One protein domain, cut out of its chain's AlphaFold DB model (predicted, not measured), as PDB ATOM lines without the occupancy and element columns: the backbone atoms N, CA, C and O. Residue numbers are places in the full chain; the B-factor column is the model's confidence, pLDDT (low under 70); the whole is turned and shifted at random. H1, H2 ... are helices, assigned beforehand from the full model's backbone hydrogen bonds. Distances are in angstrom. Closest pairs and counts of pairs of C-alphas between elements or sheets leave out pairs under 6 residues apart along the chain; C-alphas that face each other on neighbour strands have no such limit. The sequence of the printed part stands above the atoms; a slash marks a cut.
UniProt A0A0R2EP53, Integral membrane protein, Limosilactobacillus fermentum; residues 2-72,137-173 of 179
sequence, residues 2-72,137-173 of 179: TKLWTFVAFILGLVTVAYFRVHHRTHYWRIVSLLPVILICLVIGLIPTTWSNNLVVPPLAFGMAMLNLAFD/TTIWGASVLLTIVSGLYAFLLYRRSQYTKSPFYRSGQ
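What this domain is: This is residues 2 to 72 and 137 to 173 of the 179 residues of the protein "Integral membrane protein" of Limosilactobacillus fermentum (UniProt A0A0R2EP53). H4, the longest helix, packs along one side of an up-and-down bundle of H1, H2 and H3. Residues 162 to 173 stick out. The printed part, 108 residues with five named helices, H1 to H5, is all helix and loose: radius of gyration of the C-alphas 17.3 A, spans 62 by 27 by 17 A.

Where its parts are: Find C-alpha 137 at (43.675, -16.122, 33.768); H4 runs 43.1 A to residue 165. H1 is residues 2 to 23, H2 29 to 46, H3 57 to 70. H5, 167 to 173, ends at (-1.689, -0.086, 16.995).

How they stand to each other: Look at H2, the hub: it touches H4 at a shallow tilt of 18 degrees, opposite ways, closest C-alphas Ile 38 and Ser 143, 5.1 A. H3 touches H1, closest C-alphas Thr 6 and Pro 58, 4.1 A. Every O i to N i+4 pair is within hydrogen-bond range in H1 and H3; H5 has 1 of 3, and 2 of 4 O i to N i+3.

The domain as a whole: Residues 73 to 136 are cut out; C-alphas 72 and 137 are 27.6 A apart. Confidence is low at residues 25, 165 and 167 to 173.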
ATOM      1  N   THR A   2      33.192 -34.309  44.880       81.50
ATOM      2  CA  THR A   2      33.118 -33.135  43.979       81.50
ATOM      3  C   THR A   2      32.038 -33.213  42.906       81.50
ATOM      4  O   THR A   2      31.290 -32.264  42.734       81.50
ATOM      5  N   LYS A   3      31.895 -34.360  42.228       89.94
ATOM      6  CA  LYS A   3      30.869 -34.546  41.186       89.94
ATOM      7  C   LYS A   3      29.447 -34.318  41.711       89.94
ATOM      8  O   LYS A   3      28.631 -33.740  41.004       89.94
ATOM      9  N   LEU A   4      29.175 -34.735  42.953       92.44
ATOM     10  CA  LEU A   4      27.881 -34.528  43.601       92.44
ATOM     11  C   LEU A   4      27.648 -33.038  43.876       92.44
ATOM     12  O   LEU A   4      26.604 -32.515  43.509       92.44
ATOM     13  N   TRP A   5      28.642 -32.340  44.434       92.62
ATOM     14  CA  TRP A   5      28.562 -30.894  44.661       92.62
ATOM     15  C   TRP A   5      28.375 -30.105  43.366       92.62
ATOM     16  O   TRP A   5      27.539 -29.210  43.311       92.62
ATOM     17  N   THR A   6      29.096 -30.470  42.306       94.56
ATOM     18  CA  THR A   6      28.933 -29.881  40.973       94.56
ATOM     19  C   THR A   6      27.527 -30.104  40.425       94.56
ATOM     20  O   THR A   6      26.927 -29.182  39.881       94.56
ATOM     21  N   PHE A   7      26.984 -31.313  40.581       95.44
ATOM     22  CA  PHE A   7      25.636 -31.643  40.130       95.44
ATOM     23  C   PHE A   7      24.566 -30.848  40.887       95.44
ATOM     24  O   PHE A   7      23.685 -30.255  40.268       95.44
ATOM     25  N   VAL A   8      24.681 -30.762  42.215       96.44
ATOM     26  CA  VAL A   8      23.783 -29.951  43.048       96.44
ATOM     27  C   VAL A   8      23.876 -28.473  42.663       96.44
ATOM     28  O   VAL A   8      22.848 -27.836  42.454       96.44
ATOM     29  N   ALA A   9      25.085 -27.934  42.490       96.50
ATOM     30  CA  ALA A   9      25.289 -26.553  42.063       96.50
ATOM     31  C   ALA A   9      24.675 -26.272  40.679       96.50
ATOM     32  O   ALA A   9      24.055 -25.230  40.478       96.50
ATOM     33  N   PHE A  10      24.773 -27.217  39.742       96.38
ATOM     34  CA  PHE A  10      24.124 -27.110  38.436       96.38
ATOM     35  C   PHE A  10      22.593 -27.039  38.565       96.38
ATOM     36  O   PHE A  10      21.971 -26.149  37.986       96.38
ATOM     37  N   ILE A  11      21.979 -27.922  39.366       97.50
ATOM     38  CA  ILE A  11      20.529 -27.885  39.631       97.50
ATOM     39  C   ILE A  11      20.125 -26.544  40.248       97.50
ATOM     40  O   ILE A  11      19.159 -25.930  39.797       97.50
ATOM     41  N   LEU A  12      20.877 -26.065  41.242       97.19
ATOM     42  CA  LEU A  12      20.611 -24.779  41.882       97.19
ATOM     43  C   LEU A  12      20.639 -23.630  40.869       97.19
ATOM     44  O   LEU A  12      19.739 -22.799  40.891       97.19
ATOM     45  N   GLY A  13      21.591 -23.621  39.931       96.75
ATOM     46  CA  GLY A  13      21.654 -22.599  38.880       96.75
ATOM     47  C   GLY A  13      20.427 -22.606  37.964       96.75
ATOM     48  O   GLY A  13      19.897 -21.542  37.628       96.75
ATOM     49  N   LEU A  14      19.908 -23.791  37.613       95.81
ATOM     50  CA  LEU A  14      18.650 -23.908  36.865       95.81
ATOM     51  C   LEU A  14      17.467 -23.348  37.667       95.81
ATOM     52  O   LEU A  14      16.676 -22.567  37.138       95.81
ATOM     53  N   VAL A  15      17.362 -23.710  38.948       96.38
ATOM     54  CA  VAL A  15      16.291 -23.231  39.835       96.38
ATOM     55  C   VAL A  15      16.352 -21.711  39.999       96.38
ATOM     56  O   VAL A  15      15.316 -21.055  39.912       96.38
ATOM     57  N   THR A  16      17.543 -21.125  40.156       94.75
ATOM     58  CA  THR A  16      17.720 -19.669  40.260       94.75
ATOM     59  C   THR A  16      17.193 -18.946  39.022       94.75
ATOM     60  O   THR A  16      16.454 -17.972  39.149       94.75
ATOM     61  N   VAL A  17      17.506 -19.429  37.816       93.81
ATOM     62  CA  VAL A  17      16.989 -18.802  36.590       93.81
ATOM     63  C   VAL A  17      15.488 -19.020  36.422       93.81
ATOM     64  O   VAL A  17      14.791 -18.103  35.985       93.81
ATOM     65  N   ALA A  18      14.963 -20.190  36.795       92.06
ATOM     66  CA  ALA A  18      13.522 -20.427  36.801       92.06
ATOM     67  C   ALA A  18      12.798 -19.452  37.749       92.06
ATOM     68  O   ALA A  18      11.794 -18.850  37.365       92.06
ATOM     69  N   TYR A  19      13.357 -19.223  38.939       91.44
ATOM     70  CA  TYR A  19      12.865 -18.235  39.897       91.44
ATOM     71  C   TYR A  19      12.919 -16.808  39.325       91.44
ATOM     72  O   TYR A  19      11.906 -16.105  39.336       91.44
ATOM     73  N   PHE A  20      14.048 -16.398  38.730       90.00
ATOM     74  CA  PHE A  20      14.175 -15.081  38.092       90.00
ATOM     75  C   PHE A  20      13.158 -14.876  36.971       90.00
ATOM     76  O   PHE A  20      12.572 -13.801  36.876       90.00
ATOM     77  N   ARG A  21      12.894 -15.903  36.157       85.56
ATOM     78  CA  ARG A  21      11.909 -15.841  35.068       85.56
ATOM     79  C   ARG A  21      10.486 -15.582  35.584       85.56
ATOM     80  O   ARG A  21       9.719 -14.887  34.922       85.56
ATOM     81  N   VAL A  22      10.120 -16.144  36.738       85.06
ATOM     82  CA  VAL A  22       8.779 -15.981  37.328       85.06
ATOM     83  C   VAL A  22       8.636 -14.634  38.035       85.06
ATOM     84  O   VAL A  22       7.611 -13.969  37.861       85.06
ATOM     85  N   HIS A  23       9.648 -14.234  38.811       81.50
ATOM     86  CA  HIS A  23       9.577 -13.064  39.686       81.50
ATOM     87  C   HIS A  23       9.958 -11.752  38.978       81.50
ATOM     88  O   HIS A  23       9.339 -10.716  39.206       81.50
ATOM     89  N   HIS A  24      10.915 -11.787  38.048       74.81
ATOM     90  CA  HIS A  24      11.301 -10.624  37.252       74.81
ATOM     91  C   HIS A  24      10.600 -10.661  35.892       74.81
ATOM     92  O   HIS A  24      11.162 -11.077  34.884       74.81
ATOM     93  N   ARG A  25       9.360 -10.158  35.842       64.12
ATOM     94  CA  ARG A  25       8.588  -9.984  34.592       64.12
ATOM     95  C   ARG A  25       9.114  -8.862  33.685       64.12
ATOM     96  O   ARG A  25       8.465  -8.492  32.712       64.12
ATOM     97  N   THR A  26      10.280  -8.302  33.991       73.31
ATOM     98  CA  THR A  26      10.892  -7.233  33.203       73.31
ATOM     99  C   THR A  26      11.612  -7.809  31.987       73.31
ATOM    100  O   THR A  26      12.122  -8.927  32.014       73.31
ATOM    101  N   HIS A  27      11.746  -7.023  30.916       76.50
ATOM    102  CA  HIS A  27      12.524  -7.424  29.736       76.50
ATOM    103  C   HIS A  27      14.020  -7.677  30.031       76.50
ATOM    104  O   HIS A  27      14.722  -8.228  29.187       76.50
ATOM    105  N   TYR A  28      14.497  -7.318  31.227       82.19
ATOM    106  CA  TYR A  28      15.899  -7.383  31.641       82.19
ATOM    107  C   TYR A  28      16.265  -8.641  32.445       82.19
ATOM    108  O   TYR A  28      17.428  -8.792  32.814       82.19
ATOM    109  N   TRP A  29      15.328  -9.566  32.699       85.31
ATOM    110  CA  TRP A  29      15.581 -10.753  33.538       85.31
ATOM    111  C   TRP A  29      16.781 -11.590  33.068       85.31
ATOM    112  O   TRP A  29      17.530 -12.114  33.887       85.31
ATOM    113  N   ARG A  30      17.024 -11.658  31.750       88.06
ATOM    114  CA  ARG A  30      18.190 -12.351  31.176       88.06
ATOM    115  C   ARG A  30      19.521 -11.703  31.559       88.06
ATOM    116  O   ARG A  30      20.495 -12.416  31.758       88.06
ATOM    117  N   ILE A  31      19.561 -10.376  31.682       88.25
ATOM    118  CA  ILE A  31      20.763  -9.631  32.095       88.25
ATOM    119  C   ILE A  31      21.033  -9.862  33.574       88.25
ATOM    120  O   ILE A  31      22.169 -10.116  33.960       88.25
ATOM    121  N   VAL A  32      19.979  -9.847  34.391       89.19
ATOM    122  CA  VAL A  32      20.083 -10.161  35.821       89.19
ATOM    123  C   VAL A  32      20.658 -11.567  36.021       89.19
ATOM    124  O   VAL A  32      21.534 -11.745  36.862       89.19
ATOM    125  N   SER A  33      20.271 -12.542  35.190       90.69
ATOM    126  CA  SER A  33      20.855 -13.891  35.207       90.69
ATOM    127  C   SER A  33      22.342 -13.948  34.829       90.69
ATOM    128  O   SER A  33      23.013 -14.895  35.226       90.69
ATOM    129  N   LEU A  34      22.875 -12.977  34.075       91.56
ATOM    130  CA  LEU A  34      24.292 -12.940  33.683       91.56
ATOM    131  C   LEU A  34      25.201 -12.363  34.773       91.56
ATOM    132  O   LEU A  34      26.374 -12.732  34.829       91.56
ATOM    133  N   LEU A  35      24.681 -11.506  35.659       92.12
ATOM    134  CA  LEU A  35      25.487 -10.867  36.706       92.12
ATOM    135  C   LEU A  35      26.188 -11.887  37.625       92.12
ATOM    136  O   LEU A  35      27.407 -11.779  37.773       92.12
ATOM    137  N   PRO A  36      25.510 -12.915  38.183       93.38
ATOM    138  CA  PRO A  36      26.185 -13.931  38.990       93.38
ATOM    139  C   PRO A  36      27.261 -14.688  38.209       93.38
ATOM    140  O   PRO A  36      28.318 -14.984  38.758       93.38
ATOM    141  N   VAL A  37      27.027 -14.962  36.921       94.62
ATOM    142  CA  VAL A  37      27.983 -15.677  36.059       94.62
ATOM    143  C   VAL A  37      29.262 -14.860  35.877       94.62
ATOM    144  O   VAL A  37      30.356 -15.394  36.047       94.62
ATOM    145  N   ILE A  38      29.134 -13.558  35.602       95.00
ATOM    146  CA  ILE A  38      30.276 -12.641  35.472       95.00
ATOM    147  C   ILE A  38      31.069 -12.590  36.782       95.00
ATOM    148  O   ILE A  38      32.289 -12.739  36.765       95.00
ATOM    149  N   LEU A  39      30.387 -12.433  37.922       95.06
ATOM    150  CA  LEU A  39      31.036 -12.383  39.235       95.06
ATOM    151  C   LEU A  39      31.793 -13.678  39.550       95.06
ATOM    152  O   LEU A  39      32.935 -13.623  40.004       95.06
ATOM    153  N   ILE A  40      31.197 -14.838  39.262       94.94
ATOM    154  CA  ILE A  40      31.843 -16.142  39.443       94.94
ATOM    155  C   ILE A  40      33.124 -16.228  38.607       94.94
ATOM    156  O   ILE A  40      34.168 -16.615  39.132       94.94
ATOM    157  N   CYS A  41      33.079 -15.845  37.328       93.44
ATOM    158  CA  CYS A  41      34.254 -15.887  36.460       93.44
ATOM    159  C   CYS A  41      35.368 -14.924  36.920       93.44
ATOM    160  O   CYS A  41      36.544 -15.291  36.867       93.44
ATOM    161  N   LEU A  42      35.016 -13.735  37.424       93.81
ATOM    162  CA  LEU A  42      35.977 -12.775  37.979       93.81
ATOM    163  C   LEU A  42      36.665 -13.322  39.233       93.81
ATOM    164  O   LEU A  42      37.897 -13.322  39.302       93.81
ATOM    165  N   VAL A  43      35.879 -13.828  40.190       92.56
ATOM    166  CA  VAL A  43      36.387 -14.384  41.455       92.56
ATOM    167  C   VAL A  43      37.274 -15.594  41.194       92.56
ATOM    168  O   VAL A  43      38.359 -15.685  41.757       92.56
ATOM    169  N   ILE A  44      36.869 -16.505  40.306       91.69
ATOM    170  CA  ILE A  44      37.654 -17.709  40.011       91.69
ATOM    171  C   ILE A  44      38.998 -17.376  39.374       91.69
ATOM    172  O   ILE A  44      39.985 -18.038  39.682       91.69
ATOM    173  N   GLY A  45      39.076 -16.345  38.531       88.06
ATOM    174  CA  GLY A  45      40.358 -15.935  37.958       88.06
ATOM    175  C   GLY A  45      41.354 -15.375  38.983       88.06
ATOM    176  O   GLY A  45      42.542 -15.314  38.682       88.06
ATOM    177  N   LEU A  46      40.898 -15.012  40.190       88.31
ATOM    178  CA  LEU A  46      41.758 -14.625  41.315       88.31
ATOM    179  C   LEU A  46      42.229 -15.827  42.151       88.31
ATOM    180  O   LEU A  46      43.152 -15.684  42.952       88.31
ATOM    181  N   ILE A  47      41.605 -17.001  41.999       87.31
ATOM    182  CA  ILE A  47      41.935 -18.184  42.799       87.31
ATOM    183  C   ILE A  47      43.282 -18.763  42.327       87.31
ATOM    184  O   ILE A  47      43.428 -19.088  41.144       87.31
ATOM    185  N   PRO A  48      44.265 -18.951  43.230       83.81
ATOM    186  CA  PRO A  48      45.538 -19.569  42.883       83.81
ATOM    187  C   PRO A  48      45.363 -21.001  42.372       83.81
ATOM    188  O   PRO A  48      44.574 -21.779  42.906       83.81
ATOM    189  N   THR A  49      46.189 -21.409  41.409       81.81
ATOM    190  CA  THR A  49      46.165 -22.774  40.849       81.81
ATOM    191  C   THR A  49      46.582 -23.862  41.842       81.81
ATOM    192  O   THR A  49      46.504 -25.044  41.524       81.81
ATOM    193  N   THR A  50      47.056 -23.479  43.031       81.31
ATOM    194  CA  THR A  50      47.378 -24.389  44.137       81.31
ATOM    195  C   THR A  50      46.131 -24.909  44.848       81.31
ATOM    196  O   THR A  50      46.200 -25.921  45.545       81.31
ATOM    197  N   TRP A  51      44.986 -24.240  44.688       83.38
ATOM    198  CA  TRP A  51      43.732 -24.660  45.295       83.38
ATOM    199  C   TRP A  51      43.115 -25.829  44.531       83.38
ATOM    200  O   TRP A  51      43.235 -25.954  43.314       83.38
ATOM    201  N   SER A  52      42.408 -26.694  45.259       84.75
ATOM    202  CA  SER A  52      41.728 -27.831  44.648       84.75
ATOM    203  C   SER A  52      40.626 -27.363  43.697       84.75
ATOM    204  O   SER A  52      39.763 -26.563  44.067       84.75
ATOM    205  N   ASN A  53      40.568 -27.985  42.516       85.50
ATOM    206  CA  ASN A  53      39.476 -27.824  41.548       85.50
ATOM    207  C   ASN A  53      38.086 -28.067  42.163       85.50
ATOM    208  O   ASN A  53      37.078 -27.618  41.620       85.50
ATOM    209  N   ASN A  54      38.017 -28.733  43.318       85.38
ATOM    210  CA  ASN A  54      36.784 -28.963  44.058       85.38
ATOM    211  C   ASN A  54      36.057 -27.676  44.470       85.38
ATOM    212  O   ASN A  54      34.837 -27.707  44.599       85.38
ATOM    213  N   LEU A  55      36.779 -26.568  44.652       85.88
ATOM    214  CA  LEU A  55      36.202 -25.262  44.994       85.88
ATOM    215  C   LEU A  55      35.823 -24.438  43.754       85.88
ATOM    216  O   LEU A  55      35.007 -23.528  43.843       85.88
ATOM    217  N   VAL A  56      36.393 -24.775  42.596       90.69
ATOM    218  CA  VAL A  56      36.247 -24.018  41.344       90.69
ATOM    219  C   VAL A  56      35.114 -24.569  40.481       90.69
ATOM    220  O   VAL A  56      34.312 -23.818  39.930       90.69
ATOM    221  N   VAL A  57      35.021 -25.895  40.366       93.56
ATOM    222  CA  VAL A  57      34.090 -26.550  39.438       93.56
ATOM    223  C   VAL A  57      32.612 -26.342  39.816       93.56
ATOM    224  O   VAL A  57      31.829 -26.072  38.904       93.56
ATOM    225  N   PRO A  58      32.176 -26.435  41.092       95.12
ATOM    226  CA  PRO A  58      30.760 -26.252  41.422       95.12
ATOM    227  C   PRO A  58      30.217 -24.841  41.123       95.12
ATOM    228  O   PRO A  58      29.179 -24.761  40.465       95.12
ATOM    229  N   PRO A  59      30.896 -23.732  41.489       94.81
ATOM    230  CA  PRO A  59      30.449 -22.395  41.088       94.81
ATOM    231  C   PRO A  59      30.400 -22.203  39.565       94.81
ATOM    232  O   PRO A  59      29.444 -21.621  39.056       94.81
ATOM    233  N   LEU A  60      31.369 -22.743  38.811       94.38
ATOM    234  CA  LEU A  60      31.315 -22.708  37.342       94.38
ATOM    235  C   LEU A  60      30.100 -23.457  36.802       94.38
ATOM    236  O   LEU A  60      29.423 -22.947  35.914       94.38
ATOM    237  N   ALA A  61      29.791 -24.636  37.344       95.81
ATOM    238  CA  ALA A  61      28.624 -25.404  36.927       95.81
ATOM    239  C   ALA A  61      27.308 -24.678  37.239       95.81
ATOM    240  O   ALA A  61      26.402 -24.696  36.408       95.81
ATOM    241  N   PHE A  62      27.223 -23.989  38.379       96.62
ATOM    242  CA  PHE A  62      26.105 -23.097  38.690       96.62
ATOM    243  C   PHE A  62      25.971 -21.987  37.635       96.62
ATOM    244  O   PHE A  62      24.904 -21.825  37.042       96.62
ATOM    245  N   GLY A  63      27.058 -21.270  37.326       95.81
ATOM    246  CA  GLY A  63      27.045 -20.206  36.318       95.81
ATOM    247  C   GLY A  63      26.696 -20.708  34.910       95.81
ATOM    248  O   GLY A  63      25.895 -20.092  34.207       95.81
ATOM    249  N   MET A  64      27.228 -21.868  34.516       94.81
ATOM    250  CA  MET A  64      26.903 -22.523  33.246       94.81
ATOM    251  C   MET A  64      25.430 -22.929  33.169       94.81
ATOM    252  O   MET A  64      24.808 -22.735  32.129       94.81
ATOM    253  N   ALA A  65      24.851 -23.457  34.251       95.81
ATOM    254  CA  ALA A  65      23.427 -23.778  34.310       95.81
ATOM    255  C   ALA A  65      22.554 -22.532  34.120       95.81
ATOM    256  O   ALA A  65      21.591 -22.561  33.348       95.81
ATOM    257  N   MET A  66      22.922 -21.427  34.777       95.56
ATOM    258  CA  MET A  66      22.216 -20.160  34.620       95.56
ATOM    259  C   MET A  66      22.280 -19.652  33.176       95.56
ATOM    260  O   MET A  66      21.251 -19.313  32.590       95.56
ATOM    261  N   LEU A  67      23.477 -19.643  32.579       93.44
ATOM    262  CA  LEU A  67      23.679 -19.227  31.191       93.44
ATOM    263  C   LEU A  67      22.869 -20.102  30.224       93.44
ATOM    264  O   LEU A  67      22.199 -19.583  29.327       93.44
ATOM    265  N   ASN A  68      22.873 -21.419  30.443       93.56
ATOM    266  CA  ASN A  68      22.154 -22.381  29.614       93.56
ATOM    267  C   ASN A  68      20.645 -22.116  29.595       93.56
ATOM    268  O   ASN A  68      20.044 -22.057  28.529       93.56
ATOM    269  N   LEU A  69      20.032 -21.909  30.765       93.50
ATOM    270  CA  LEU A  69      18.581 -21.729  30.868       93.50
ATOM    271  C   LEU A  69      18.111 -20.303  30.532       93.50
ATOM    272  O   LEU A  69      16.972 -20.100  30.099       93.50
ATOM    273  N   ALA A  70      18.957 -19.293  30.741       91.81
ATOM    274  CA  ALA A  70      18.611 -17.909  30.419       91.81
ATOM    275  C   ALA A  70      18.565 -17.662  28.899       91.81
ATOM    276  O   ALA A  70      17.743 -16.867  28.428       91.81
ATOM    277  N   PHE A  71      19.406 -18.376  28.143       90.50
ATOM    278  CA  PHE A  71      19.572 -18.247  26.694       90.50
ATOM    279  C   PHE A  71      19.393 -19.605  26.006       90.50
ATOM    280  O   PHE A  71      20.314 -20.135  25.395       90.50
ATOM    281  N   ASP A  72      18.193 -20.169  26.131       90.38
ATOM    282  CA  ASP A  72      17.834 -21.497  25.618       90.38
ATOM    283  C   ASP A  72      17.126 -21.459  24.253       90.38
ATOM    284  O   ASP A  72      16.789 -22.509  23.708       90.38
ATOM    285  N   THR A 137      44.278 -17.471  33.752       86.75
ATOM    286  CA  THR A 137      43.675 -16.122  33.768       86.75
ATOM    287  C   THR A 137      42.824 -15.836  32.527       86.75
ATOM    288  O   THR A 137      42.077 -14.862  32.500       86.75
ATOM    289  N   THR A 138      42.822 -16.741  31.539       89.00
ATOM    290  CA  THR A 138      41.932 -16.713  30.359       89.00
ATOM    291  C   THR A 138      40.448 -16.570  30.731       89.00
ATOM    292  O   THR A 138      39.667 -16.004  29.967       89.00
ATOM    293  N   ILE A 139      40.048 -17.017  31.928       90.69
ATOM    294  CA  ILE A 139      38.679 -16.868  32.440       90.69
ATOM    295  C   ILE A 139      38.240 -15.400  32.612       90.69
ATOM    296  O   ILE A 139      37.053 -15.083  32.489       90.69
ATOM    297  N   TRP A 140      39.174 -14.469  32.814       92.06
ATOM    298  CA  TRP A 140      38.854 -13.040  32.792       92.06
ATOM    299  C   TRP A 140      38.436 -12.575  31.402       92.06
ATOM    300  O   TRP A 140      37.522 -11.764  31.290       92.06
ATOM    301  N   GLY A 141      39.007 -13.160  30.344       91.25
ATOM    302  CA  GLY A 141      38.550 -12.935  28.973       91.25
ATOM    303  C   GLY A 141      37.071 -13.294  28.795       91.25
ATOM    304  O   GLY A 141      36.317 -12.514  28.218       91.25
ATOM    305  N   ALA A 142      36.625 -14.413  29.376       91.38
ATOM    306  CA  ALA A 142      35.207 -14.782  29.380       91.38
ATOM    307  C   ALA A 142      34.345 -13.769  30.159       91.38
ATOM    308  O   ALA A 142      33.265 -13.403  29.701       91.38
ATOM    309  N   SER A 143      34.839 -13.262  31.294       93.12
ATOM    310  CA  SER A 143      34.142 -12.244  32.101       93.12
ATOM    311  C   SER A 143      33.972 -10.922  31.345       93.12
ATOM    312  O   SER A 143      32.886 -10.340  31.339       93.12
ATOM    313  N   VAL A 144      35.030 -10.462  30.668       93.81
ATOM    314  CA  VAL A 144      35.013  -9.254  29.829       93.81
ATOM    315  C   VAL A 144      34.043  -9.434  28.665       93.81
ATOM    316  O   VAL A 144      33.188  -8.578  28.446       93.81
ATOM    317  N   LEU A 145      34.111 -10.571  27.964       93.50
ATOM    318  CA  LEU A 145      33.208 -10.876  26.856       93.50
ATOM    319  C   LEU A 145      31.740 -10.886  27.306       93.50
ATOM    320  O   LEU A 145      30.903 -10.239  26.679       93.50
ATOM    321  N   LEU A 146      31.431 -11.563  28.415       92.75
ATOM    322  CA  LEU A 146      30.085 -11.585  28.994       92.75
ATOM    323  C   LEU A 146      29.607 -10.186  29.387       92.75
ATOM    324  O   LEU A 146      28.441  -9.861  29.168       92.75
ATOM    325  N   THR A 147      30.490  -9.342  29.922       93.88
ATOM    326  CA  THR A 147      30.163  -7.955  30.287       93.88
ATOM    327  C   THR A 147      29.826  -7.123  29.050       93.88
ATOM    328  O   THR A 147      28.798  -6.446  29.033       93.88
ATOM    329  N   ILE A 148      30.630  -7.224  27.986       94.94
ATOM    330  CA  ILE A 148      30.384  -6.534  26.711       94.94
ATOM    331  C   ILE A 148      29.046  -6.983  26.116       94.94
ATOM    332  O   ILE A 148      28.202  -6.147  25.796       94.94
ATOM    333  N   VAL A 149      28.814  -8.295  26.015       92.12
ATOM    334  CA  VAL A 149      27.565  -8.853  25.469       92.12
ATOM    335  C   VAL A 149      26.358  -8.424  26.305       92.12
ATOM    336  O   VAL A 149      25.343  -8.015  25.743       92.12
ATOM    337  N   SER A 150      26.470  -8.449  27.635       91.75
ATOM    338  CA  SER A 150      25.410  -7.990  28.541       91.75
ATOM    339  C   SER A 150      25.089  -6.508  28.340       91.75
ATOM    340  O   SER A 150      23.917  -6.143  28.276       91.75
ATOM    341  N   GLY A 151      26.113  -5.660  28.199       92.56
ATOM    342  CA  GLY A 151      25.958  -4.224  27.953       92.56
ATOM    343  C   GLY A 151      25.320  -3.925  26.596       92.56
ATOM    344  O   GLY A 151      24.378  -3.136  26.518       92.56
ATOM    345  N   LEU A 152      25.761  -4.608  25.535       93.75
ATOM    346  CA  LEU A 152      25.149  -4.504  24.208       93.75
ATOM    347  C   LEU A 152      23.684  -4.955  24.236       93.75
ATOM    348  O   LEU A 152      22.816  -4.278  23.686       93.75
ATOM    349  N   TYR A 153      23.386  -6.059  24.922       90.94
ATOM    350  CA  TYR A 153      22.019  -6.548  25.068       90.94
ATOM    351  C   TYR A 153      21.140  -5.564  25.857       90.94
ATOM    352  O   TYR A 153      20.015  -5.283  25.441       90.94
ATOM    353  N   ALA A 154      21.662  -4.969  26.936       90.62
ATOM    354  CA  ALA A 154      20.988  -3.903  27.680       90.62
ATOM    355  C   ALA A 154      20.686  -2.694  26.788       90.62
ATOM    356  O   ALA A 154      19.566  -2.184  26.796       90.62
ATOM    357  N   PHE A 155      21.662  -2.264  25.987       91.44
ATOM    358  CA  PHE A 155      21.526  -1.133  25.077       91.44
ATOM    359  C   PHE A 155      20.470  -1.379  23.993       91.44
ATOM    360  O   PHE A 155      19.639  -0.509  23.725       91.44
ATOM    361  N   LEU A 156      20.450  -2.576  23.401       90.38
ATOM    362  CA  LEU A 156      19.434  -2.964  22.419       90.38
ATOM    363  C   LEU A 156      18.035  -3.022  23.042       90.38
ATOM    364  O   LEU A 156      17.075  -2.543  22.437       90.38
ATOM    365  N   LEU A 157      17.910  -3.550  24.263       88.00
ATOM    366  CA  LEU A 157      16.643  -3.548  24.999       88.00
ATOM    367  C   LEU A 157      16.179  -2.133  25.346       88.00
ATOM    368  O   LEU A 157      14.995  -1.828  25.195       88.00
ATOM    369  N   TYR A 158      17.098  -1.259  25.751       87.75
ATOM    370  CA  TYR A 158      16.806   0.143  26.011       87.75
ATOM    371  C   TYR A 158      16.295   0.841  24.744       87.75
ATOM    372  O   TYR A 158      15.228   1.452  24.769       87.75
ATOM    373  N   ARG A 159      16.985   0.672  23.606       88.06
ATOM    374  CA  ARG A 159      16.541   1.203  22.305       88.06
ATOM    375  C   ARG A 159      15.169   0.675  21.896       88.06
ATOM    376  O   ARG A 159      14.318   1.462  21.490       88.06
ATOM    377  N   ARG A 160      14.925  -0.631  22.050       86.19
ATOM    378  CA  ARG A 160      13.618  -1.238  21.766       86.19
ATOM    379  C   ARG A 160      12.522  -0.642  22.651       86.19
ATOM    380  O   ARG A 160      11.457  -0.309  22.148       86.19
ATOM    381  N   SER A 161      12.791  -0.466  23.946       84.06
ATOM    382  CA  SER A 161      11.837   0.137  24.882       84.06
ATOM    383  C   SER A 161      11.485   1.579  24.510       84.06
ATOM    384  O   SER A 161      10.324   1.961  24.629       84.06
ATOM    385  N   GLN A 162      12.455   2.363  24.026       78.88
ATOM    386  CA  GLN A 162      12.215   3.728  23.549       78.88
ATOM    387  C   GLN A 162      11.389   3.750  22.255       78.88
ATOM    388  O   GLN A 162      10.456   4.540  22.139       78.88
ATOM    389  N   TYR A 163      11.665   2.839  21.314       73.56
ATOM    390  CA  TYR A 163      10.902   2.728  20.066       73.56
ATOM    391  C   TYR A 163       9.422   2.404  20.320       73.56
ATOM    392  O   TYR A 163       8.543   3.095  19.810       73.56
ATOM    393  N   THR A 164       9.133   1.416  21.174       73.25
ATOM    394  CA  THR A 164       7.753   1.029  21.525       73.25
ATOM    395  C   THR A 164       6.989   2.133  22.266       73.25
ATOM    396  O   THR A 164       5.766   2.175  22.209       73.25
ATOM    397  N   LYS A 165       7.684   3.047  22.956       69.62
ATOM    398  CA  LYS A 165       7.061   4.199  23.627       69.62
ATOM    399  C   LYS A 165       6.823   5.398  22.702       69.62
ATOM    400  O   LYS A 165       6.153   6.337  23.127       69.62
ATOM    401  N   SER A 166       7.371   5.394  21.483       71.06
ATOM    402  CA  SER A 166       7.229   6.515  20.551       71.06
ATOM    403  C   SER A 166       5.762   6.698  20.112       71.06
ATOM    404  O   SER A 166       5.067   5.700  19.901       71.06
ATOM    405  N   PRO A 167       5.268   7.945  19.957       63.31
ATOM    406  CA  PRO A 167       3.871   8.211  19.591       63.31
ATOM    407  C   PRO A 167       3.450   7.537  18.279       63.31
ATOM    408  O   PRO A 167       2.334   7.048  18.170       63.31
ATOM    409  N   PHE A 168       4.381   7.450  17.326       67.25
ATOM    410  CA  PHE A 168       4.179   6.855  16.005       67.25
ATOM    411  C   PHE A 168       3.881   5.347  16.047       67.25
ATOM    412  O   PHE A 168       3.103   4.845  15.244       67.25
ATOM    413  N   TYR A 169       4.481   4.610  16.990       60.44
ATOM    414  CA  TYR A 169       4.207   3.176  17.148       60.44
ATOM    415  C   TYR A 169       2.864   2.918  17.848       60.44
ATOM    416  O   TYR A 169       2.195   1.938  17.543       60.44
ATOM    417  N   ARG A 170       2.459   3.803  18.772       60.31
ATOM    418  CA  ARG A 170       1.170   3.711  19.474       60.31
ATOM    419  C   ARG A 170      -0.023   3.976  18.555       60.31
ATOM    420  O   ARG A 170      -0.980   3.217  18.616       60.31
ATOM    421  N   SER A 171       0.054   4.985  17.685       59.47
ATOM    422  CA  SER A 171      -1.042   5.301  16.756       59.47
ATOM    423  C   SER A 171      -1.324   4.151  15.784       59.47
ATOM    424  O   SER A 171      -2.462   3.729  15.654       59.47
ATOM    425  N   GLY A 172      -0.283   3.535  15.210       60.03
ATOM    426  CA  GLY A 172      -0.456   2.397  14.297       60.03
ATOM    427  C   GLY A 172      -0.992   1.110  14.943       60.03
ATOM    428  O   GLY A 172      -1.298   0.165  14.221       60.03
ATOM    429  N   GLN A 173      -1.086   1.040  16.277       58.94
ATOM    430  CA  GLN A 173      -1.689  -0.086  16.995       58.94
ATOM    431  C   GLN A 173      -3.163   0.171  17.354       58.94
ATOM    432  O   GLN A 173      -3.942  -0.780  17.357       58.94
TER     433      GLN A 173